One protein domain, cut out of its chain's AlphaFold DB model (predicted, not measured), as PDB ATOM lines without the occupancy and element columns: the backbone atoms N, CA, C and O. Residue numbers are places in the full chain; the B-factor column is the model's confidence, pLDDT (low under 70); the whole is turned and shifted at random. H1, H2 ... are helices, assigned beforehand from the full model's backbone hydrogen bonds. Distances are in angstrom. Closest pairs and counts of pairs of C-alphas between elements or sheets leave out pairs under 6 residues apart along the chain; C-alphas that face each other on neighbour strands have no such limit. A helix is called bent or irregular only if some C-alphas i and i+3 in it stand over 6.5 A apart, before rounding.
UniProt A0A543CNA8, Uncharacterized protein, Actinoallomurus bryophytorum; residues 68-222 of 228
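Overview. This is residues 68 to 222 of the 228 residues of an uncharacterized protein of Actinoallomurus bryophytorum (UniProt A0A543CNA8). Five helices, H3, H8, H5, H6 and H7, follow one another round a nearly closed ring, with H7 and H3 meeting thinly where it closes. H1 and H2 pack on H3 at one end of the long axis, and H4 packs across the first half of H7 toward the other. The printed part has 155 residues with eight named helices, H1 to H8 in order along the chain, and no named strand; the class is all helix, and the helix packing is mostly crossed. The whole is compact, with a radius of gyration of the C-alphas of 14.5 A and spans of 43 by 34 by 28 A.

Along the chain. H1, residues 68 to 80, begins with C-alpha 68 at (174.201, 144.065, 91.608) and is 18.6 A long. H2 is residues 86 to 92. H3, residues 103 to 116, is 18.8 A long and irregular: C-alphas 111 and 114 are 7.8 A apart. H4 is residues 125 to 133. H5, residues 136 to 149, is 19.7 A long, and H6 is residues 157 to 165. H7, residues 179 to 195, is 24.7 A long, with a kink of 25 degrees near residue 188; it is only just irregular, with C-alphas 188 and 191 6.6 A apart. H8, residues 207 to 220, is 20.2 A long and irregular, with C-alphas 211 and 214 7.0 A apart; C-alpha 220 is at (171.515, 145.607, 115.427).

Arrangement. Residues 70 to 74 of H1 touch residues 103 to 107 of H3 at a steep tilt of 64 degrees, the closest C-alphas being those of Val 74 and Asp 103, 6.2 A apart. H2 touches residues 110 to 116 of H3; the closest C-alphas, of Ala 92 and Ala 113, are 5.3 A apart. H3 and H7 are the hubs, touching four helices each. They only just touch each other, with 3 pairs of C-alphas within 8 A, the closest those of Ala 111 and Trp 193, 6.2 A apart. H3 touches H8 at 59 degrees, a steep tilt, with the C-alphas of Ser 116 and Ala 220 closest at 4.4 A. H4 touches residues 181 to 188 of H7, about perpendicular at 77 degrees, closest at the C-alphas of Leu 131 and Ala 185, 5.1 A apart. H5 touches H6, about perpendicular at 80 degrees, with the C-alphas of Gly 141 and Ala 164 closest at 3.9 A. H5 touches H8 at a shallow tilt of 17 degrees, opposite ways; the closest C-alphas, of Ala 147 and His 210, are 5.4 A apart. H6 touches H7 at a steep tilt of 63 degrees, closest at the C-alphas of Ala 157 and Glu 183, 4.9 A apart. Among the pairs apart are H1 and H5, and H2 and H6. Every O i to N i+4 pair is within hydrogen-bond range in H1, H2, H4, H5 and H6; the counts are 8 of 10 in H3, 10 of 13 in H7 and 8 of 10 in H8.

Size, cuts and confidence. The two C-alphas farthest apart, of Ala 101 and Ala 176, are 44.4 A apart. The printed part has no cut. The links from H6 to H7, 13 residues, and from H7 to H8, 11 residues, are long. The mean pLDDT of the printed part is 95.3, and no printed residue is under 70.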
ATOM      1  N   GLU A  68     174.889 143.095  92.471       96.75
ATOM      2  CA  GLU A  68     174.201 144.065  91.608       96.75
ATOM      3  C   GLU A  68     173.117 144.825  92.384       96.75
ATOM      4  O   GLU A  68     173.082 146.055  92.372       96.75
ATOM      5  N   GLN A  69     172.279 144.098  93.128       97.88
ATOM      6  CA  GLN A  69     171.209 144.696  93.925       97.88
ATOM      7  C   GLN A  69     171.778 145.540  95.072       97.88
ATOM      8  O   GLN A  69     171.234 146.604  95.371       97.88
ATOM      9  N   LEU A  70     172.879 145.094  95.690       98.50
ATOM     10  CA  LEU A  70     173.580 145.851  96.725       98.50
ATOM     11  C   LEU A  70     174.095 147.184  96.172       98.50
ATOM     12  O   LEU A  70     173.821 148.233  96.755       98.50
ATOM     13  N   ALA A  71     174.783 147.163  95.027       97.81
ATOM     14  CA  ALA A  71     175.324 148.369  94.407       97.81
ATOM     15  C   ALA A  71     174.220 149.388  94.072       97.81
ATOM     16  O   ALA A  71     174.365 150.581  94.354       97.81
ATOM     17  N   GLU A  72     173.091 148.934  93.520       96.88
ATOM     18  CA  GLU A  72     171.934 149.792  93.235       96.88
ATOM     19  C   GLU A  72     171.315 150.389  94.508       96.88
ATOM     20  O   GLU A  72     171.018 151.589  94.563       96.88
ATOM     21  N   ALA A  73     171.130 149.568  95.544       97.44
ATOM     22  CA  ALA A  73     170.574 149.998  96.820       97.44
ATOM     23  C   ALA A  73     171.473 151.029  97.514       97.44
ATOM     24  O   ALA A  73     170.993 152.067  97.970       97.44
ATOM     25  N   VAL A  74     172.784 150.793  97.538       97.56
ATOM     26  CA  VAL A  74     173.764 151.697  98.151       97.56
ATOM     27  C   VAL A  74     173.838 153.025  97.412       97.56
ATOM     28  O   VAL A  74     173.828 154.079  98.054       97.56
ATOM     29  N   GLN A  75     173.841 153.017  96.076       96.06
ATOM     30  CA  GLN A  75     173.752 154.261  95.310       96.06
ATOM     31  C   GLN A  75     172.502 155.058  95.697       96.06
ATOM     32  O   GLN A  75     172.595 156.259  95.962       96.06
ATOM     33  N   ARG A  76     171.345 154.393  95.812       94.50
ATOM     34  CA  ARG A  76     170.099 155.035  96.245       94.50
ATOM     35  C   ARG A  76     170.231 155.639  97.642       94.50
ATOM     36  O   ARG A  76     169.992 156.835  97.782       94.50
ATOM     37  N   ILE A  77     170.689 154.861  98.626       94.81
ATOM     38  CA  ILE A  77     170.893 155.318 100.009       94.81
ATOM     39  C   ILE A  77     171.779 156.564 100.026       94.81
ATOM     40  O   ILE A  77     171.352 157.600 100.526       94.81
ATOM     41  N   ARG A  78     172.968 156.509  99.408       93.81
ATOM     42  CA  ARG A  78     173.925 157.630  99.383       93.81
ATOM     43  C   ARG A  78     173.344 158.894  98.743       93.81
ATOM     44  O   ARG A  78     173.664 159.994  99.182       93.81
ATOM     45  N   THR A  79     172.505 158.754  97.714       93.12
ATOM     46  CA  THR A  79     171.884 159.904  97.029       93.12
ATOM     47  C   THR A  79     170.686 160.499  97.769       93.12
ATOM     48  O   THR A  79     170.364 161.660  97.533       93.12
ATOM     49  N   GLN A  80     170.041 159.734  98.653       92.50
ATOM     50  CA  GLN A  80     168.776 160.111  99.292       92.50
ATOM     51  C   GLN A  80     168.890 160.331 100.805       92.50
ATOM     52  O   GLN A  80     167.873 160.562 101.441       92.50
ATOM     53  N   LEU A  81     170.099 160.334 101.386       86.75
ATOM     54  CA  LEU A  81     170.338 160.426 102.842       86.75
ATOM     55  C   LEU A  81     169.583 161.542 103.583       86.75
ATOM     56  O   LEU A  81     169.385 161.434 104.786       86.75
ATOM     57  N   THR A  82     169.194 162.628 102.914       86.00
ATOM     58  CA  THR A  82     168.471 163.750 103.537       86.00
ATOM     59  C   THR A  82     166.951 163.616 103.492       86.00
ATOM     60  O   THR A  82     166.252 164.349 104.194       86.00
ATOM     61  N   GLU A  83     166.429 162.700 102.681       88.38
ATOM     62  CA  GLU A  83     165.000 162.504 102.464       88.38
ATOM     63  C   GLU A  83     164.425 161.467 103.428       88.38
ATOM     64  O   GLU A  83     165.137 160.641 103.997       88.38
ATOM     65  N   TRP A  84     163.110 161.503 103.637       84.88
ATOM     66  CA  TRP A  84     162.437 160.398 104.313       84.88
ATOM     67  C   TRP A  84     162.368 159.178 103.366       84.88
ATOM     68  O   TRP A  84     162.033 159.369 102.195       84.88
ATOM     69  N   PRO A  85     162.623 157.942 103.837       86.88
ATOM     70  CA  PRO A  85     162.956 157.577 105.217       86.88
ATOM     71  C   PRO A  85     164.462 157.608 105.545       86.88
ATOM     72  O   PRO A  85     164.813 157.529 106.720       86.88
ATOM     73  N   HIS A  86     165.359 157.756 104.563       87.75
ATOM     74  CA  HIS A  86     166.818 157.629 104.734       87.75
ATOM     75  C   HIS A  86     167.438 158.544 105.798       87.75
ATOM     76  O   HIS A  86     168.384 158.131 106.466       87.75
ATOM     77  N   ARG A  87     166.889 159.743 106.020       89.19
ATOM     78  CA  ARG A  87     167.346 160.655 107.083       89.19
ATOM     79  C   ARG A  87     167.203 160.060 108.484       89.19
ATOM     80  O   ARG A  87     168.050 160.312 109.333       89.19
ATOM     81  N   HIS A  88     166.147 159.276 108.718       90.06
ATOM     82  CA  HIS A  88     165.907 158.627 110.007       90.06
ATOM     83  C   HIS A  88     166.863 157.453 110.199       90.06
ATOM     84  O   HIS A  88     167.364 157.255 111.296       90.06
ATOM     85  N   LEU A  89     167.199 156.746 109.115       91.50
ATOM     86  CA  LEU A  89     168.184 155.660 109.134       91.50
ATOM     87  C   LEU A  89     169.578 156.174 109.480       91.50
ATOM     88  O   LEU A  89     170.226 155.631 110.364       91.50
ATOM     89  N   ALA A  90     170.016 157.252 108.826       91.00
ATOM     90  CA  ALA A  90     171.325 157.841 109.090       91.00
ATOM     91  C   ALA A  90     171.456 158.361 110.530       91.00
ATOM     92  O   ALA A  90     172.532 158.279 111.118       91.00
ATOM     93  N   SER A  91     170.360 158.895 111.077       91.75
ATOM     94  CA  SER A  91     170.296 159.395 112.450       91.75
ATOM     95  C   SER A  91     170.276 158.247 113.467       91.75
ATOM     96  O   SER A  91     171.091 158.230 114.385       91.75
ATOM     97  N   ALA A  92     169.430 157.234 113.252       93.12
ATOM     98  CA  ALA A  92     169.323 156.065 114.125       93.12
ATOM     99  C   ALA A  92     170.584 155.181 114.111       93.12
ATOM    100  O   ALA A  92     170.934 154.607 115.135       93.12
ATOM    101  N   ALA A  93     171.301 155.110 112.985       92.75
ATOM    102  CA  ALA A  93     172.583 154.410 112.884       92.75
ATOM    103  C   ALA A  93     173.788 155.234 113.394       92.75
ATOM    104  O   ALA A  93     174.920 154.763 113.313       92.75
ATOM    105  N   ASP A  94     173.561 156.464 113.871       93.75
ATOM    106  CA  ASP A  94     174.582 157.395 114.376       93.75
ATOM    107  C   ASP A  94     175.760 157.652 113.408       93.75
ATOM    108  O   ASP A  94     176.930 157.743 113.777       93.75
ATOM    109  N   TRP A  95     175.475 157.802 112.110       92.56
ATOM    110  CA  TRP A  95     176.523 158.057 111.106       92.56
ATOM    111  C   TRP A  95     177.100 159.479 111.151       92.56
ATOM    112  O   TRP A  95     178.127 159.783 110.527       92.56
ATOM    113  N   GLY A  96     176.413 160.405 111.822       84.69
ATOM    114  CA  GLY A  96     176.750 161.823 111.810       84.69
ATOM    115  C   GLY A  96     176.885 162.374 110.383       84.69
ATOM    116  O   GLY A  96     175.930 162.418 109.612       84.69
ATOM    117  N   LYS A  97     178.088 162.844 110.021       80.38
ATOM    118  CA  LYS A  97     178.373 163.441 108.696       80.38
ATOM    119  C   LYS A  97     179.003 162.474 107.696       80.38
ATOM    120  O   LYS A  97     179.179 162.855 106.537       80.38
ATOM    121  N   GLN A  98     179.430 161.295 108.137       86.69
ATOM    122  CA  GLN A  98     180.226 160.378 107.329       86.69
ATOM    123  C   GLN A  98     179.640 158.971 107.437       86.69
ATOM    124  O   GLN A  98     180.018 158.230 108.339       86.69
ATOM    125  N   PRO A  99     178.729 158.593 106.523       91.81
ATOM    126  CA  PRO A  99     178.228 157.228 106.471       91.81
ATOM    127  C   PRO A  99     179.357 156.250 106.102       91.81
ATOM    128  O   PRO A  99     180.352 156.671 105.491       91.81
ATOM    129  N   PRO A 100     179.197 154.949 106.402       95.12
ATOM    130  CA  PRO A 100     180.158 153.926 106.017       95.12
ATOM    131  C   PRO A 100     180.576 154.009 104.538       95.12
ATOM    132  O   PRO A 100     179.771 154.231 103.621       95.12
ATOM    133  N   ALA A 101     181.882 153.868 104.304       94.81
ATOM    134  CA  ALA A 101     182.451 153.836 102.959       94.81
ATOM    135  C   ALA A 101     182.286 152.460 102.303       94.81
ATOM    136  O   ALA A 101     182.138 152.397 101.089       94.81
ATOM    137  N   ASP A 102     182.293 151.398 103.105       96.56
ATOM    138  CA  ASP A 102     182.013 150.038 102.658       96.56
ATOM    139  C   ASP A 102     180.515 149.860 102.377       96.56
ATOM    140  O   ASP A 102     179.673 150.278 103.174       96.56
ATOM    141  N   ASP A 103     180.193 149.287 101.220       97.69
ATOM    142  CA  ASP A 103     178.826 149.226 100.696       97.69
ATOM    143  C   ASP A 103     177.969 148.193 101.442       97.69
ATOM    144  O   ASP A 103     176.799 148.453 101.726       97.69
ATOM    145  N   GLU A 104     178.557 147.057 101.818       97.25
ATOM    146  CA  GLU A 104     177.891 146.028 102.619       97.25
ATOM    147  C   GLU A 104     177.587 146.548 104.026       97.25
ATOM    148  O   GLU A 104     176.432 146.528 104.456       97.25
ATOM    149  N   THR A 105     178.588 147.127 104.690       97.06
ATOM    150  CA  THR A 105     178.424 147.769 105.999       97.06
ATOM    151  C   THR A 105     177.359 148.861 105.941       97.06
ATOM    152  O   THR A 105     176.470 148.900 106.788       97.06
ATOM    153  N   LEU A 106     177.401 149.740 104.931       97.69
ATOM    154  CA  LEU A 106     176.404 150.799 104.772       97.69
ATOM    155  C   LEU A 106     174.987 150.228 104.700       97.69
ATOM    156  O   LEU A 106     174.084 150.736 105.363       97.69
ATOM    157  N   TRP A 107     174.788 149.202 103.875       98.31
ATOM    158  CA  TRP A 107     173.469 148.631 103.654       98.31
ATOM    159  C   TRP A 107     172.944 147.899 104.895       98.31
ATOM    160  O   TRP A 107     171.800 148.127 105.286       98.31
ATOM    161  N   ILE A 108     173.782 147.078 105.542       98.38
ATOM    162  CA  ILE A 108     173.426 146.326 106.758       98.38
ATOM    163  C   ILE A 108     173.003 147.293 107.866       98.38
ATOM    164  O   ILE A 108     171.921 147.143 108.437       98.38
ATOM    165  N   GLN A 109     173.806 148.334 108.103       97.69
ATOM    166  CA  GLN A 109     173.492 149.354 109.101       97.69
ATOM    167  C   GLN A 109     172.212 150.117 108.751       97.69
ATOM    168  O   GLN A 109     171.374 150.338 109.618       97.69
ATOM    169  N   ALA A 110     172.002 150.473 107.478       97.19
ATOM    170  CA  ALA A 110     170.782 151.156 107.047       97.19
ATOM    171  C   ALA A 110     169.521 150.316 107.300       97.19
ATOM    172  O   ALA A 110     168.503 150.844 107.744       97.19
ATOM    173  N   ALA A 111     169.578 149.017 106.995       98.06
ATOM    174  CA  ALA A 111     168.445 148.106 107.121       98.06
ATOM    175  C   ALA A 111     168.104 147.769 108.585       98.06
ATOM    176  O   ALA A 111     166.937 147.498 108.883       98.06
ATOM    177  N   GLY A 112     169.101 147.799 109.477       97.56
ATOM    178  CA  GLY A 112     168.952 147.529 110.911       97.56
ATOM    179  C   GLY A 112     168.817 148.778 111.789       97.56
ATOM    180  O   GLY A 112     168.572 148.644 112.981       97.56
ATOM    181  N   ALA A 113     168.971 149.990 111.241       96.25
ATOM    182  CA  ALA A 113     169.138 151.220 112.026       96.25
ATOM    183  C   ALA A 113     168.015 151.478 113.043       96.25
ATOM    184  O   ALA A 113     168.274 151.887 114.167       96.25
ATOM    185  N   LEU A 114     166.760 151.239 112.651       95.62
ATOM    186  CA  LEU A 114     165.599 151.425 113.531       95.62
ATOM    187  C   LEU A 114     165.338 150.241 114.468       95.62
ATOM    188  O   LEU A 114     164.499 150.352 115.354       95.62
ATOM    189  N   VAL A 115     166.041 149.126 114.271       96.19
ATOM    190  CA  VAL A 115     166.053 148.007 115.218       96.19
ATOM    191  C   VAL A 115     167.057 148.305 116.327       96.19
ATOM    192  O   VAL A 115     166.727 148.147 117.494       96.19
ATOM    193  N   SER A 116     168.255 148.778 115.965       93.38
ATOM    194  CA  SER A 116     169.316 149.066 116.934       93.38
ATOM    195  C   SER A 116     169.078 150.375 117.696       93.38
ATOM    196  O   SER A 116     169.304 150.440 118.898       93.38
ATOM    197  N   MET A 117     168.604 151.422 117.001       90.06
ATOM    198  CA  MET A 117     168.409 152.776 117.541       90.06
ATOM    199  C   MET A 117     169.633 153.304 118.318       90.06
ATOM    200  O   MET A 117     169.505 153.862 119.406       90.06
ATOM    201  N   ASN A 118     170.831 153.157 117.742       88.69
ATOM    202  CA  ASN A 118     172.093 153.586 118.367       88.69
ATOM    203  C   ASN A 118     172.166 155.108 118.581       88.69
ATOM    204  O   ASN A 118     172.827 155.577 119.507       88.69
ATOM    205  N   GLY A 119     171.512 155.875 117.706       88.75
ATOM    206  CA  GLY A 119     171.362 157.325 117.800       88.75
ATOM    207  C   GLY A 119     169.899 157.764 117.880       88.75
ATOM    208  O   GLY A 119     168.971 156.959 117.826       88.75
ATOM    209  N   GLU A 120     169.676 159.077 117.962       88.81
ATOM    210  CA  GLU A 120     168.325 159.649 117.911       88.81
ATOM    211  C   GLU A 120     167.702 159.381 116.535       88.81
ATOM    212  O   GLU A 120     168.231 159.825 115.518       88.81
ATOM    213  N   SER A 121     166.566 158.686 116.464       89.56
ATOM    214  CA  SER A 121     165.965 158.321 115.171       89.56
ATOM    215  C   SER A 121     165.326 159.516 114.449       89.56
ATOM    216  O   SER A 121     165.148 159.515 113.226       89.56
ATOM    217  N   GLY A 122     164.946 160.550 115.206       89.56
ATOM    218  CA  GLY A 122     164.180 161.699 114.723       89.56
ATOM    219  C   GLY A 122     162.722 161.376 114.381       89.56
ATOM    220  O   GLY A 122     162.041 162.223 113.794       89.56
ATOM    221  N   LEU A 123     162.247 160.164 114.686       91.69
ATOM    222  CA  LEU A 123     160.829 159.821 114.654       91.69
ATOM    223  C   LEU A 123     160.081 160.548 115.785       91.69
ATOM    224  O   LEU A 123     160.677 161.149 116.679       91.69
ATOM    225  N   GLY A 124     158.749 160.551 115.724       93.00
ATOM    226  CA  GLY A 124     157.949 161.025 116.847       93.00
ATOM    227  C   GLY A 124     158.036 160.053 118.025       93.00
ATOM    228  O   GLY A 124     158.251 158.855 117.849       93.00
ATOM    229  N   SER A 125     157.831 160.556 119.245       92.19
ATOM    230  CA  SER A 125     157.952 159.733 120.458       92.19
ATOM    231  C   SER A 125     157.000 158.533 120.467       92.19
ATOM    232  O   SER A 125     157.308 157.515 121.079       92.19
ATOM    233  N   HIS A 126     155.841 158.636 119.806       94.25
ATOM    234  CA  HIS A 126     154.902 157.521 119.701       94.25
ATOM    235  C   HIS A 126     155.444 156.413 118.791       94.25
ATOM    236  O   HIS A 126     155.380 155.240 119.154       94.25
ATOM    237  N   GLU A 127     156.010 156.782 117.644       94.75
ATOM    238  CA  GLU A 127     156.645 155.862 116.708       94.75
ATOM    239  C   GLU A 127     157.874 155.179 117.327       94.75
ATOM    240  O   GLU A 127     157.984 153.958 117.243       94.75
ATOM    241  N   GLU A 128     158.742 155.928 118.017       93.62
ATOM    242  CA  GLU A 128     159.898 155.362 118.736       93.62
ATOM    243  C   GLU A 128     159.456 154.377 119.820       93.62
ATOM    244  O   GLU A 128     159.917 153.241 119.847       93.62
ATOM    245  N   THR A 129     158.492 154.770 120.660       93.56
ATOM    246  CA  THR A 129     157.951 153.888 121.709       93.56
ATOM    247  C   THR A 129     157.379 152.601 121.115       93.56
ATOM    248  O   THR A 129     157.532 151.528 121.695       93.56
ATOM    249  N   SER A 130     156.738 152.695 119.948       95.19
ATOM    250  CA  SER A 130     156.162 151.531 119.270       95.19
ATOM    251  C   SER A 130     157.245 150.571 118.777       95.19
ATOM    252  O   SER A 130     157.122 149.371 118.987       95.19
ATOM    253  N   LEU A 131     158.334 151.079 118.187       95.00
ATOM    254  CA  LEU A 131     159.479 150.249 117.789       95.00
ATOM    255  C   LEU A 131     160.172 149.611 118.998       95.00
ATOM    256  O   LEU A 131     160.474 148.424 118.963       95.00
ATOM    257  N   MET A 132     160.352 150.367 120.085       91.31
ATOM    258  CA  MET A 132     160.937 149.873 121.339       91.31
ATOM    259  C   MET A 132     160.061 148.836 122.062       91.31
ATOM    260  O   MET A 132     160.529 148.194 122.997       91.31
ATOM    261  N   THR A 133     158.793 148.691 121.667       91.62
ATOM    262  CA  THR A 133     157.895 147.661 122.217       91.62
ATOM    263  C   THR A 133     158.162 146.290 121.594       91.62
ATOM    264  O   THR A 133     157.862 145.278 122.224       91.62
ATOM    265  N   LEU A 134     158.739 146.242 120.386       95.69
ATOM    266  CA  LEU A 134     159.083 144.980 119.737       95.69
ATOM    267  C   LEU A 134     160.240 144.297 120.465       95.69
ATOM    268  O   LEU A 134     161.306 144.879 120.670       95.69
ATOM    269  N   GLN A 135     160.031 143.035 120.807       94.31
ATOM    270  CA  GLN A 135     161.023 142.159 121.412       94.31
ATOM    271  C   GLN A 135     161.902 141.514 120.335       94.31
ATOM    272  O   GLN A 135     161.525 141.423 119.164       94.31
ATOM    273  N   HIS A 136     163.059 140.973 120.730       96.12
ATOM    274  CA  HIS A 136     163.917 140.178 119.838       96.12
ATOM    275  C   HIS A 136     163.149 139.073 119.116       96.12
ATOM    276  O   HIS A 136     163.388 138.839 117.934       96.12
ATOM    277  N   GLY A 137     162.197 138.432 119.804       96.62
ATOM    278  CA  GLY A 137     161.356 137.382 119.234       96.62
ATOM    279  C   GLY A 137     160.463 137.863 118.088       96.62
ATOM    280  O   GLY A 137     160.342 137.156 117.089       96.62
ATOM    281  N   ASP A 138     159.922 139.082 118.169       97.62
ATOM    282  CA  ASP A 138     159.110 139.672 117.097       97.62
ATOM    283  C   ASP A 138     159.953 139.864 115.831       97.62
ATOM    284  O   ASP A 138     159.591 139.414 114.740       97.62
ATOM    285  N   TRP A 139     161.123 140.489 115.992       98.12
ATOM    286  CA  TRP A 139     162.067 140.741 114.906       98.12
ATOM    287  C   TRP A 139     162.595 139.445 114.289       98.12
ATOM    288  O   TRP A 139     162.527 139.265 113.068       98.12
ATOM    289  N   ALA A 140     163.102 138.539 115.130       98.19
ATOM    290  CA  ALA A 140     163.653 137.263 114.702       98.19
ATOM    291  C   ALA A 140     162.579 136.412 114.021       98.19
ATOM    292  O   ALA A 140     162.805 135.920 112.919       98.19
ATOM    293  N   GLY A 141     161.391 136.292 114.618       98.31
ATOM    294  CA  GLY A 141     160.291 135.508 114.067       98.31
ATOM    295  C   GLY A 141     159.838 136.007 112.697       98.31
ATOM    296  O   GLY A 141     159.728 135.218 111.752       98.31
ATOM    297  N   ALA A 142     159.657 137.322 112.549       98.56
ATOM    298  CA  ALA A 142     159.281 137.923 111.274       98.56
ATOM    299  C   ALA A 142     160.348 137.686 110.191       98.56
ATOM    300  O   ALA A 142     160.018 137.252 109.085       98.56
ATOM    301  N   VAL A 143     161.630 137.923 110.496       98.69
ATOM    302  CA  VAL A 143     162.727 137.782 109.522       98.69
ATOM    303  C   VAL A 143     163.027 136.317 109.190       98.69
ATOM    304  O   VAL A 143     163.230 136.005 108.016       98.69
ATOM    305  N   ILE A 144     162.981 135.402 110.165       98.75
ATOM    306  CA  ILE A 144     163.103 133.953 109.936       98.75
ATOM    307  C   ILE A 144     161.975 133.472 109.027       98.75
ATOM    308  O   ILE A 144     162.230 132.803 108.020       98.75
ATOM    309  N   GLY A 145     160.729 133.829 109.350       98.50
ATOM    310  CA  GLY A 145     159.574 133.459 108.544       98.50
ATOM    311  C   GLY A 145     159.677 134.003 107.117       98.50
ATOM    312  O   GLY A 145     159.440 133.266 106.157       98.50
ATOM    313  N   LEU A 146     160.088 135.264 106.965       98.44
ATOM    314  CA  LEU A 146     160.236 135.919 105.668       98.44
ATOM    315  C   LEU A 146     161.332 135.262 104.819       98.44
ATOM    316  O   LEU A 146     161.102 134.943 103.650       98.44
ATOM    317  N   ALA A 147     162.497 134.998 105.414       98.25
ATOM    318  CA  ALA A 147     163.605 134.326 104.748       98.25
ATOM    319  C   ALA A 147     163.226 132.903 104.305       98.25
ATOM    320  O   ALA A 147     163.446 132.537 103.154       98.25
ATOM    321  N   ARG A 148     162.561 132.122 105.167       98.38
ATOM    322  CA  ARG A 148     162.102 130.758 104.836       98.38
ATOM    323  C   ARG A 148     161.033 130.723 103.750       98.38
ATOM    324  O   ARG A 148     161.017 129.799 102.939       98.38
ATOM    325  N   ALA A 149     160.137 131.706 103.732       98.12
ATOM    326  CA  ALA A 149     159.135 131.841 102.680       98.12
ATOM    327  C   ALA A 149     159.766 132.236 101.326       98.12
ATOM    328  O   ALA A 149     159.235 131.888 100.269       98.12
ATOM    329  N   GLY A 150     160.930 132.892 101.359       97.94
ATOM    330  CA  GLY A 150     161.790 133.134 100.205       97.94
ATOM    331  C   GLY A 150     161.483 134.421  99.438       97.94
ATOM    332  O   GLY A 150     160.541 135.163  99.729       97.94
ATOM    333  N   VAL A 151     162.314 134.697  98.429       98.50
ATOM    334  CA  VAL A 151     162.196 135.877  97.552       98.50
ATOM    335  C   VAL A 151     160.806 135.946  96.906       98.50
ATOM    336  O   VAL A 151     160.279 134.951  96.413       98.50
ATOM    337  N   GLY A 152     160.218 137.142  96.884       98.62
ATOM    338  CA  GLY A 152     158.868 137.400  96.384       98.62
ATOM    339  C   GLY A 152     157.771 137.289  97.450       98.62
ATOM    340  O   GLY A 152     156.615 137.626  97.162       98.62
ATOM    341  N   THR A 153     158.107 136.862  98.672       98.75
ATOM    342  CA  THR A 153     157.167 136.819  99.801       98.75
ATOM    343  C   THR A 153     156.695 138.215 100.164       98.75
ATOM    344  O   THR A 153     157.487 139.146 100.242       98.75
ATOM    345  N   ARG A 154     155.388 138.354 100.374       98.56
ATOM    346  CA  ARG A 154     154.738 139.604 100.757       98.56
ATOM    347  C   ARG A 154     155.086 139.950 102.218       98.56
ATOM    348  O   ARG A 154     155.012 139.077 103.072       98.56
ATOM    349  N   ALA A 155     155.440 141.206 102.481       98.50
ATOM    350  CA  ALA A 155     155.938 141.688 103.770       98.50
ATOM    351  C   ALA A 155     155.215 142.973 104.212       98.50
ATOM    352  O   ALA A 155     155.849 143.990 104.486       98.50
ATOM    353  N   TRP A 156     153.880 142.971 104.227       98.50
ATOM    354  CA  TRP A 156     153.137 144.043 104.898       98.50
ATOM    355  C   TRP A 156     153.165 143.800 106.408       98.50
ATOM    356  O   TRP A 156     153.517 142.709 106.852       98.50
ATOM    357  N   ALA A 157     152.798 144.805 107.199       98.38
ATOM    358  CA  ALA A 157     152.810 144.724 108.657       98.38
ATOM    359  C   ALA A 157     152.085 143.478 109.190       98.38
ATOM    360  O   ALA A 157     152.627 142.740 110.008       98.38
ATOM    361  N   GLU A 158     150.895 143.204 108.655       98.31
ATOM    362  CA  GLU A 158     150.095 142.036 109.007       98.31
ATOM    363  C   GLU A 158     150.751 140.713 108.592       98.31
ATOM    364  O   GLU A 158     150.587 139.704 109.274       98.31
ATOM    365  N   ASP A 159     151.514 140.702 107.495       98.56
ATOM    366  CA  ASP A 159     152.246 139.512 107.061       98.56
ATOM    367  C   ASP A 159     153.439 139.255 107.990       98.56
ATOM    368  O   ASP A 159     153.655 138.117 108.395       98.56
ATOM    369  N   LEU A 160     154.175 140.304 108.375       98.56
ATOM    370  CA  LEU A 160     155.310 140.213 109.299       98.56
ATOM    371  C   LEU A 160     154.870 139.734 110.686       98.56
ATOM    372  O   LEU A 160     155.467 138.799 111.213       98.56
ATOM    373  N   PHE A 161     153.773 140.282 111.219       98.00
ATOM    374  CA  PHE A 161     153.164 139.784 112.454       98.00
ATOM    375  C   PHE A 161     152.791 138.300 112.337       98.00
ATOM    376  O   PHE A 161     153.133 137.499 113.199       98.00
ATOM    377  N   GLN A 162     152.138 137.896 111.242       97.62
ATOM    378  CA  GLN A 162     151.754 136.496 111.030       97.62
ATOM    379  C   GLN A 162     152.950 135.548 110.871       97.62
ATOM    380  O   GLN A 162     152.813 134.357 111.152       97.62
ATOM    381  N   LEU A 163     154.085 136.041 110.374       98.12
ATOM    382  CA  LEU A 163     155.328 135.280 110.284       98.12
ATOM    383  C   LEU A 163     155.975 135.124 111.663       98.12
ATOM    384  O   LEU A 163     156.397 134.015 111.981       98.12
ATOM    385  N   ALA A 164     155.975 136.178 112.485       97.31
ATOM    386  CA  ALA A 164     156.433 136.119 113.871       97.31
ATOM    387  C   ALA A 164     155.581 135.155 114.718       97.31
ATOM    388  O   ALA A 164     156.118 134.210 115.284       97.31
ATOM    389  N   ASP A 165     154.252 135.300 114.681       96.75
ATOM    390  CA  ASP A 165     153.270 134.451 115.384       96.75
ATOM    391  C   ASP A 165     153.377 132.959 115.036       96.75
ATOM    392  O   ASP A 165     153.124 132.086 115.863       96.75
ATOM    393  N   LYS A 166     153.779 132.634 113.804       96.12
ATOM    394  CA  LYS A 166     153.900 131.241 113.339       96.12
ATOM    395  C   LYS A 166     155.322 130.703 113.392       96.12
ATOM    396  O   LYS A 166     155.539 129.578 112.930       96.12
ATOM    397  N   CYS A 167     156.280 131.480 113.885       96.94
ATOM    398  CA  CYS A 167     157.671 131.068 113.939       96.94
ATOM    399  C   CYS A 167     157.856 130.022 115.054       96.94
ATOM    400  O   CYS A 167     157.690 130.356 116.224       96.94
ATOM    401  N   PRO A 168     158.187 128.755 114.732       95.56
ATOM    402  CA  PRO A 168     158.268 127.694 115.738       95.56
ATOM    403  C   PRO A 168     159.439 127.865 116.712       95.56
ATOM    404  O   PRO A 168     159.456 127.210 117.751       95.56
ATOM    405  N   GLU A 169     160.421 128.698 116.368       95.44
ATOM    406  CA  GLU A 169     161.553 129.053 117.221       95.44
ATOM    407  C   GLU A 169     161.206 130.069 118.316       95.44
ATOM    408  O   GLU A 169     161.953 130.182 119.285       95.44
ATOM    409  N   ILE A 170     160.114 130.823 118.164       94.19
ATOM    410  CA  ILE A 170     159.735 131.861 119.122       94.19
ATOM    411  C   ILE A 170     158.817 131.249 120.174       94.19
ATOM    412  O   ILE A 170     157.730 130.755 119.875       94.19
ATOM    413  N   GLU A 171     159.277 131.258 121.423       87.19
ATOM    414  CA  GLU A 171     158.490 130.781 122.551       87.19
ATOM    415  C   GLU A 171     157.460 131.829 122.985       87.19
ATOM    416  O   GLU A 171     157.754 133.018 123.072       87.19
ATOM    417  N   GLY A 172     156.254 131.365 123.311       84.38
ATOM    418  CA  GLY A 172     155.148 132.217 123.738       84.38
ATOM    419  C   GLY A 172     153.971 132.165 122.773       84.38
ATOM    420  O   GLY A 172     153.948 131.404 121.809       84.38
ATOM    421  N   SER A 173     152.942 132.940 123.086       83.62
ATOM    422  CA  SER A 173     151.790 133.132 122.213       83.62
ATOM    423  C   SER A 173     151.330 134.567 122.341       83.62
ATOM    424  O   SER A 173     151.189 135.041 123.468       83.62
ATOM    425  N   TYR A 174     151.045 135.208 121.217       91.00
ATOM    426  CA  TYR A 174     150.469 136.543 121.210       91.00
ATOM    427  C   TYR A 174     149.036 136.517 121.745       91.00
ATOM    428  O   TYR A 174     148.217 135.671 121.360       91.00
ATOM    429  N   GLU A 175     148.723 137.460 122.625       91.06
ATOM    430  CA  GLU A 175     147.359 137.765 123.020       91.06
ATOM    431  C   GLU A 175     146.656 138.578 121.918       91.06
ATOM    432  O   GLU A 175     147.259 139.091 120.971       91.06
ATOM    433  N   ALA A 176     145.325 138.651 121.979       85.62
ATOM    434  CA  ALA A 176     144.546 139.290 120.916       85.62
ATOM    435  C   ALA A 176     144.814 140.802 120.798       85.62
ATOM    436  O   ALA A 176     144.620 141.374 119.724       85.62
ATOM    437  N   ASP A 177     145.222 141.438 121.893       91.88
ATOM    438  CA  ASP A 177     145.563 142.854 122.010       91.88
ATOM    439  C   ASP A 177     147.025 143.176 121.663       91.88
ATOM    440  O   ASP A 177     147.306 144.330 121.345       91.88
ATOM    441  N   ASP A 178     147.920 142.185 121.589       93.12
ATOM    442  CA  ASP A 178     149.316 142.388 121.158       93.12
ATOM    443  C   ASP A 178     149.432 142.728 119.664       93.12
ATOM    444  O   ASP A 178     150.359 143.407 119.217       93.12
ATOM    445  N   ARG A 179     148.466 142.268 118.864       94.81
ATOM    446  CA  ARG A 179     148.519 142.352 117.402       94.81
ATOM    447  C   ARG A 179     148.612 143.782 116.874       94.81
ATOM    448  O   ARG A 179     149.430 144.054 116.003       94.81
ATOM    449  N   GLU A 180     147.735 144.676 117.330       95.69
ATOM    450  CA  GLU A 180     147.645 146.036 116.779       95.69
ATOM    451  C   GLU A 180     148.927 146.856 117.038       95.69
ATOM    452  O   GLU A 180     149.450 147.426 116.075       95.69
ATOM    453  N   PRO A 181     149.498 146.881 118.262       95.88
ATOM    454  CA  PRO A 181     150.784 147.530 118.519       95.88
ATOM    455  C   PRO A 181     151.937 146.976 117.670       95.88
ATOM    456  O   PRO A 181     152.717 147.752 117.114       95.88
ATOM    457  N   ILE A 182     152.025 145.651 117.523       97.12
ATOM    458  CA  ILE A 182     153.110 145.004 116.772       97.12
ATOM    459  C   ILE A 182     152.975 145.264 115.268       97.12
ATOM    460  O   ILE A 182     153.952 145.627 114.609       97.12
ATOM    461  N   GLU A 183     151.766 145.146 114.707       97.88
ATOM    462  CA  GLU A 183     151.512 145.507 113.309       97.88
ATOM    463  C   GLU A 183     151.813 146.991 113.059       97.88
ATOM    464  O   GLU A 183     152.406 147.336 112.036       97.88
ATOM    465  N   PHE A 184     151.471 147.886 113.991       97.94
ATOM    466  CA  PHE A 184     151.822 149.299 113.862       97.94
ATOM    467  C   PHE A 184     153.343 149.504 113.801       97.94
ATOM    468  O   PHE A 184     153.827 150.185 112.892       97.94
ATOM    469  N   ALA A 185     154.102 148.867 114.696       97.88
ATOM    470  CA  ALA A 185     155.560 148.946 114.713       97.88
ATOM    471  C   ALA A 185     156.194 148.383 113.426       97.88
ATOM    472  O   ALA A 185     157.016 149.052 112.796       97.88
ATOM    473  N   PHE A 186     155.747 147.217 112.939       98.38
ATOM    474  CA  PHE A 186     156.181 146.707 111.632       98.38
ATOM    475  C   PHE A 186     155.784 147.635 110.477       98.38
ATOM    476  O   PHE A 186     156.535 147.787 109.511       98.38
ATOM    477  N   GLY A 187     154.643 148.317 110.580       97.88
ATOM    478  CA  GLY A 187     154.202 149.327 109.622       97.88
ATOM    479  C   GLY A 187     155.182 150.493 109.457       97.88
ATOM    480  O   GLY A 187     155.276 151.046 108.360       97.88
ATOM    481  N   LEU A 188     155.953 150.823 110.498       96.81
ATOM    482  CA  LEU A 188     157.025 151.825 110.442       96.81
ATOM    483  C   LEU A 188     158.266 151.304 109.699       96.81
ATOM    484  O   LEU A 188     158.941 152.069 109.009       96.81
ATOM    485  N   MET A 189     158.537 150.000 109.788       97.25
ATOM    486  CA  MET A 189     159.707 149.359 109.176       97.25
ATOM    487  C   MET A 189     159.545 149.028 107.704       97.25
ATOM    488  O   MET A 189     160.511 149.092 106.947       97.25
ATOM    489  N   VAL A 190     158.338 148.678 107.266       98.00
ATOM    490  CA  VAL A 190     158.104 148.268 105.874       98.00
ATOM    491  C   VAL A 190     158.567 149.333 104.862       98.00
ATOM    492  O   VAL A 190     159.313 148.975 103.948       98.00
ATOM    493  N   PRO A 191     158.237 150.632 105.010       96.44
ATOM    494  CA  PRO A 191     158.743 151.667 104.106       96.44
ATOM    495  C   PRO A 191     160.264 151.846 104.164       96.44
ATOM    496  O   PRO A 191     160.882 152.228 103.174       96.44
ATOM    497  N   VAL A 192     160.876 151.572 105.317       96.06
ATOM    498  CA  VAL A 192     162.330 151.622 105.508       96.06
ATOM    499  C   VAL A 192     163.007 150.497 104.734       96.06
ATOM    500  O   VAL A 192     163.913 150.756 103.943       96.06
ATOM    501  N   TRP A 193     162.522 149.266 104.892       98.44
ATOM    502  CA  TRP A 193     163.019 148.108 104.156       98.44
ATOM    503  C   TRP A 193     162.783 148.222 102.646       98.44
ATOM    504  O   TRP A 193     163.644 147.826 101.860       98.44
ATOM    505  N   GLU A 194     161.675 148.825 102.219       98.12
ATOM    506  CA  GLU A 194     161.432 149.182 100.815       98.12
ATOM    507  C   GLU A 194     162.466 150.207 100.308       98.12
ATOM    508  O   GLU A 194     163.112 150.001  99.279       98.12
ATOM    509  N   ALA A 195     162.717 151.278 101.065       96.38
ATOM    510  CA  ALA A 195     163.635 152.344 100.663       96.38
ATOM    511  C   ALA A 195     165.104 151.896 100.533       96.38
ATOM    512  O   ALA A 195     165.831 152.398  99.665       96.38
ATOM    513  N   VAL A 196     165.544 150.940 101.356       97.44
ATOM    514  CA  VAL A 196     166.884 150.326 101.256       97.44
ATOM    515  C   VAL A 196     166.925 149.149 100.273       97.44
ATOM    516  O   VAL A 196     167.988 148.581 100.043       97.44
ATOM    517  N   GLY A 197     165.802 148.784  99.646       98.12
ATOM    518  CA  GLY A 197     165.730 147.714  98.645       98.12
ATOM    519  C   GLY A 197     165.719 146.292  99.212       98.12
ATOM    520  O   GLY A 197     165.908 145.339  98.456       98.12
ATOM    521  N   ALA A 198     165.487 146.125 100.517       98.69
ATOM    522  CA  ALA A 198     165.183 144.817 101.096       98.69
ATOM    523  C   ALA A 198     163.808 144.306 100.625       98.69
ATOM    524  O   ALA A 198     163.620 143.099 100.445       98.69
ATOM    525  N   LEU A 199     162.877 145.230 100.368       98.75
ATOM    526  CA  LEU A 199     161.592 144.971  99.722       98.75
ATOM    527  C   LEU A 199     161.500 145.697  98.369       98.75
ATOM    528  O   LEU A 199     162.130 146.736  98.175       98.75
ATOM    529  N   ASP A 200     160.722 145.145  97.438       98.38
ATOM    530  CA  ASP A 200     160.370 145.804  96.175       98.38
ATOM    531  C   ASP A 200     159.177 146.775  96.328       98.38
ATOM    532  O   ASP A 200     158.583 146.898  97.400       98.38
ATOM    533  N   GLU A 201     158.782 147.431  95.231       97.25
ATOM    534  CA  GLU A 201     157.646 148.376  95.169       97.25
ATOM    535  C   GLU A 201     156.271 147.748  95.483       97.25
ATOM    536  O   GLU A 201     155.256 148.436  95.606       97.25
ATOM    537  N   HIS A 202     156.202 146.420  95.583       98.12
ATOM    538  CA  HIS A 202     155.016 145.674  95.992       98.12
ATOM    539  C   HIS A 202     155.146 145.122  97.416       98.12
ATOM    540  O   HIS A 202     154.310 144.312  97.838       98.12
ATOM    541  N   ARG A 203     156.169 145.578  98.154       98.31
ATOM    542  CA  ARG A 203     156.538 145.131  99.499       98.31
ATOM    543  C   ARG A 203     156.771 143.631  99.537       98.31
ATOM    544  O   ARG A 203     156.259 142.929 100.410       98.31
ATOM    545  N   ARG A 204     157.491 143.122  98.540       98.81
ATOM    546  CA  ARG A 204     157.920 141.728  98.484       98.81
ATOM    547  C   ARG A 204     159.411 141.615  98.726       98.81
ATOM    548  O   ARG A 204     160.179 142.444  98.252       98.81
ATOM    549  N   LEU A 205     159.811 140.565  99.436       98.81
ATOM    550  CA  LEU A 205     161.207 140.284  99.745       98.81
ATOM    551  C   LEU A 205     162.044 140.193  98.465       98.81
ATOM    552  O   LEU A 205     161.755 139.373  97.592       98.81
ATOM    553  N   THR A 206     163.098 140.997  98.365       98.81
ATOM    554  CA  THR A 206     164.059 140.938  97.255       98.81
ATOM    555  C   THR A 206     165.171 139.925  97.554       98.81
ATOM    556  O   THR A 206     165.323 139.498  98.701       98.81
ATOM    557  N   PRO A 207     166.012 139.542  96.571       98.62
ATOM    558  CA  PRO A 207     167.228 138.776  96.853       98.62
ATOM    559  C   PRO A 207     168.140 139.460  97.879       98.62
ATOM    560  O   PRO A 207     168.706 138.787  98.738       98.62
ATOM    561  N   LEU A 208     168.240 140.793  97.816       98.75
ATOM    562  CA  LEU A 208     169.039 141.586  98.747       98.75
ATOM    563  C   LEU A 208     168.458 141.545 100.161       98.75
ATOM    564  O   LEU A 208     169.200 141.308 101.105       98.75
ATOM    565  N   GLY A 209     167.140 141.689 100.311       98.69
ATOM    566  CA  GLY A 209     166.481 141.553 101.611       98.69
ATOM    567  C   GLY A 209     166.594 140.143 102.182       98.69
ATOM    568  O   GLY A 209     166.877 139.985 103.365       98.69
ATOM    569  N   HIS A 210     166.442 139.115 101.341       98.69
ATOM    570  CA  HIS A 210     166.581 137.718 101.755       98.69
ATOM    571  C   HIS A 210     167.981 137.417 102.304       98.69
ATOM    572  O   HIS A 210     168.109 136.735 103.314       98.69
ATOM    573  N   TRP A 211     169.028 137.932 101.656       98.56
ATOM    574  CA  TRP A 211     170.403 137.809 102.143       98.56
ATOM    575  C   TRP A 211     170.670 138.703 103.365       98.56
ATOM    576  O   TRP A 211     171.315 138.282 104.322       98.56
ATOM    577  N   GLY A 212     170.189 139.939 103.337       98.38
ATOM    578  CA  GLY A 212     170.702 140.986 104.203       98.38
ATOM    579  C   GLY A 212     169.887 141.272 105.466       98.38
ATOM    580  O   GLY A 212     170.475 141.707 106.449       98.38
ATOM    581  N   LEU A 213     168.573 141.019 105.504       98.69
ATOM    582  CA  LEU A 213     167.766 141.310 106.703       98.69
ATOM    583  C   LEU A 213     168.221 140.523 107.947       98.69
ATOM    584  O   LEU A 213     168.352 141.144 109.001       98.69
ATOM    585  N   PRO A 214     168.554 139.217 107.865       98.56
ATOM    586  CA  PRO A 214     169.118 138.504 109.014       98.56
ATOM    587  C   PRO A 214     170.463 139.086 109.480       98.56
ATOM    588  O   PRO A 214     170.725 139.155 110.677       98.56
ATOM    589  N   ARG A 215     171.300 139.566 108.549       98.50
ATOM    590  CA  ARG A 215     172.579 140.237 108.859       98.50
ATOM    591  C   ARG A 215     172.365 141.596 109.524       98.50
ATOM    592  O   ARG A 215     173.088 141.940 110.448       98.50
ATOM    593  N   ALA A 216     171.352 142.337 109.082       98.50
ATOM    594  CA  ALA A 216     170.961 143.618 109.659       98.50
ATOM    595  C   ALA A 216     170.451 143.479 111.099       98.50
ATOM    596  O   ALA A 216     170.827 144.288 111.941       98.50
ATOM    597  N   LEU A 217     169.656 142.442 111.394       98.44
ATOM    598  CA  LEU A 217     169.263 142.131 112.771       98.44
ATOM    599  C   LEU A 217     170.466 141.726 113.621       98.44
ATOM    600  O   LEU A 217     170.628 142.242 114.718       98.44
ATOM    601  N   ALA A 218     171.340 140.863 113.097       98.12
ATOM    602  CA  ALA A 218     172.529 140.457 113.834       98.12
ATOM    603  C   ALA A 218     173.421 141.653 114.194       98.12
ATOM    604  O   ALA A 218     173.851 141.765 115.336       98.12
ATOM    605  N   TRP A 219     173.630 142.575 113.250       97.62
ATOM    606  CA  TRP A 219     174.338 143.826 113.508       97.62
ATOM    607  C   TRP A 219     173.626 144.709 114.543       97.62
ATOM    608  O   TRP A 219     174.288 145.297 115.391       97.62
ATOM    609  N   ALA A 220     172.294 144.802 114.487       97.25
ATOM    610  CA  ALA A 220     171.515 145.607 115.427       97.25
ATOM    611  C   ALA A 220     171.608 145.110 116.881       97.25
ATOM    612  O   ALA A 220     171.343 145.882 117.796       97.25
ATOM    613  N   TRP A 221     172.002 143.850 117.075       97.06
ATOM    614  CA  TRP A 221     172.229 143.197 118.368       97.06
ATOM    615  C   TRP A 221     173.724 143.004 118.666       97.06
ATOM    616  O   TRP A 221     174.121 142.020 119.288       97.06
ATOM    617  N   ASP A 222     174.572 143.902 118.147       94.94
ATOM    618  CA  ASP A 222     176.031 143.906 118.332       94.94
ATOM    619  C   ASP A 222     176.734 142.578 117.960       94.94
ATOM    620  O   ASP A 222     177.822 142.254 118.446       94.94
TER     621      ASP A 222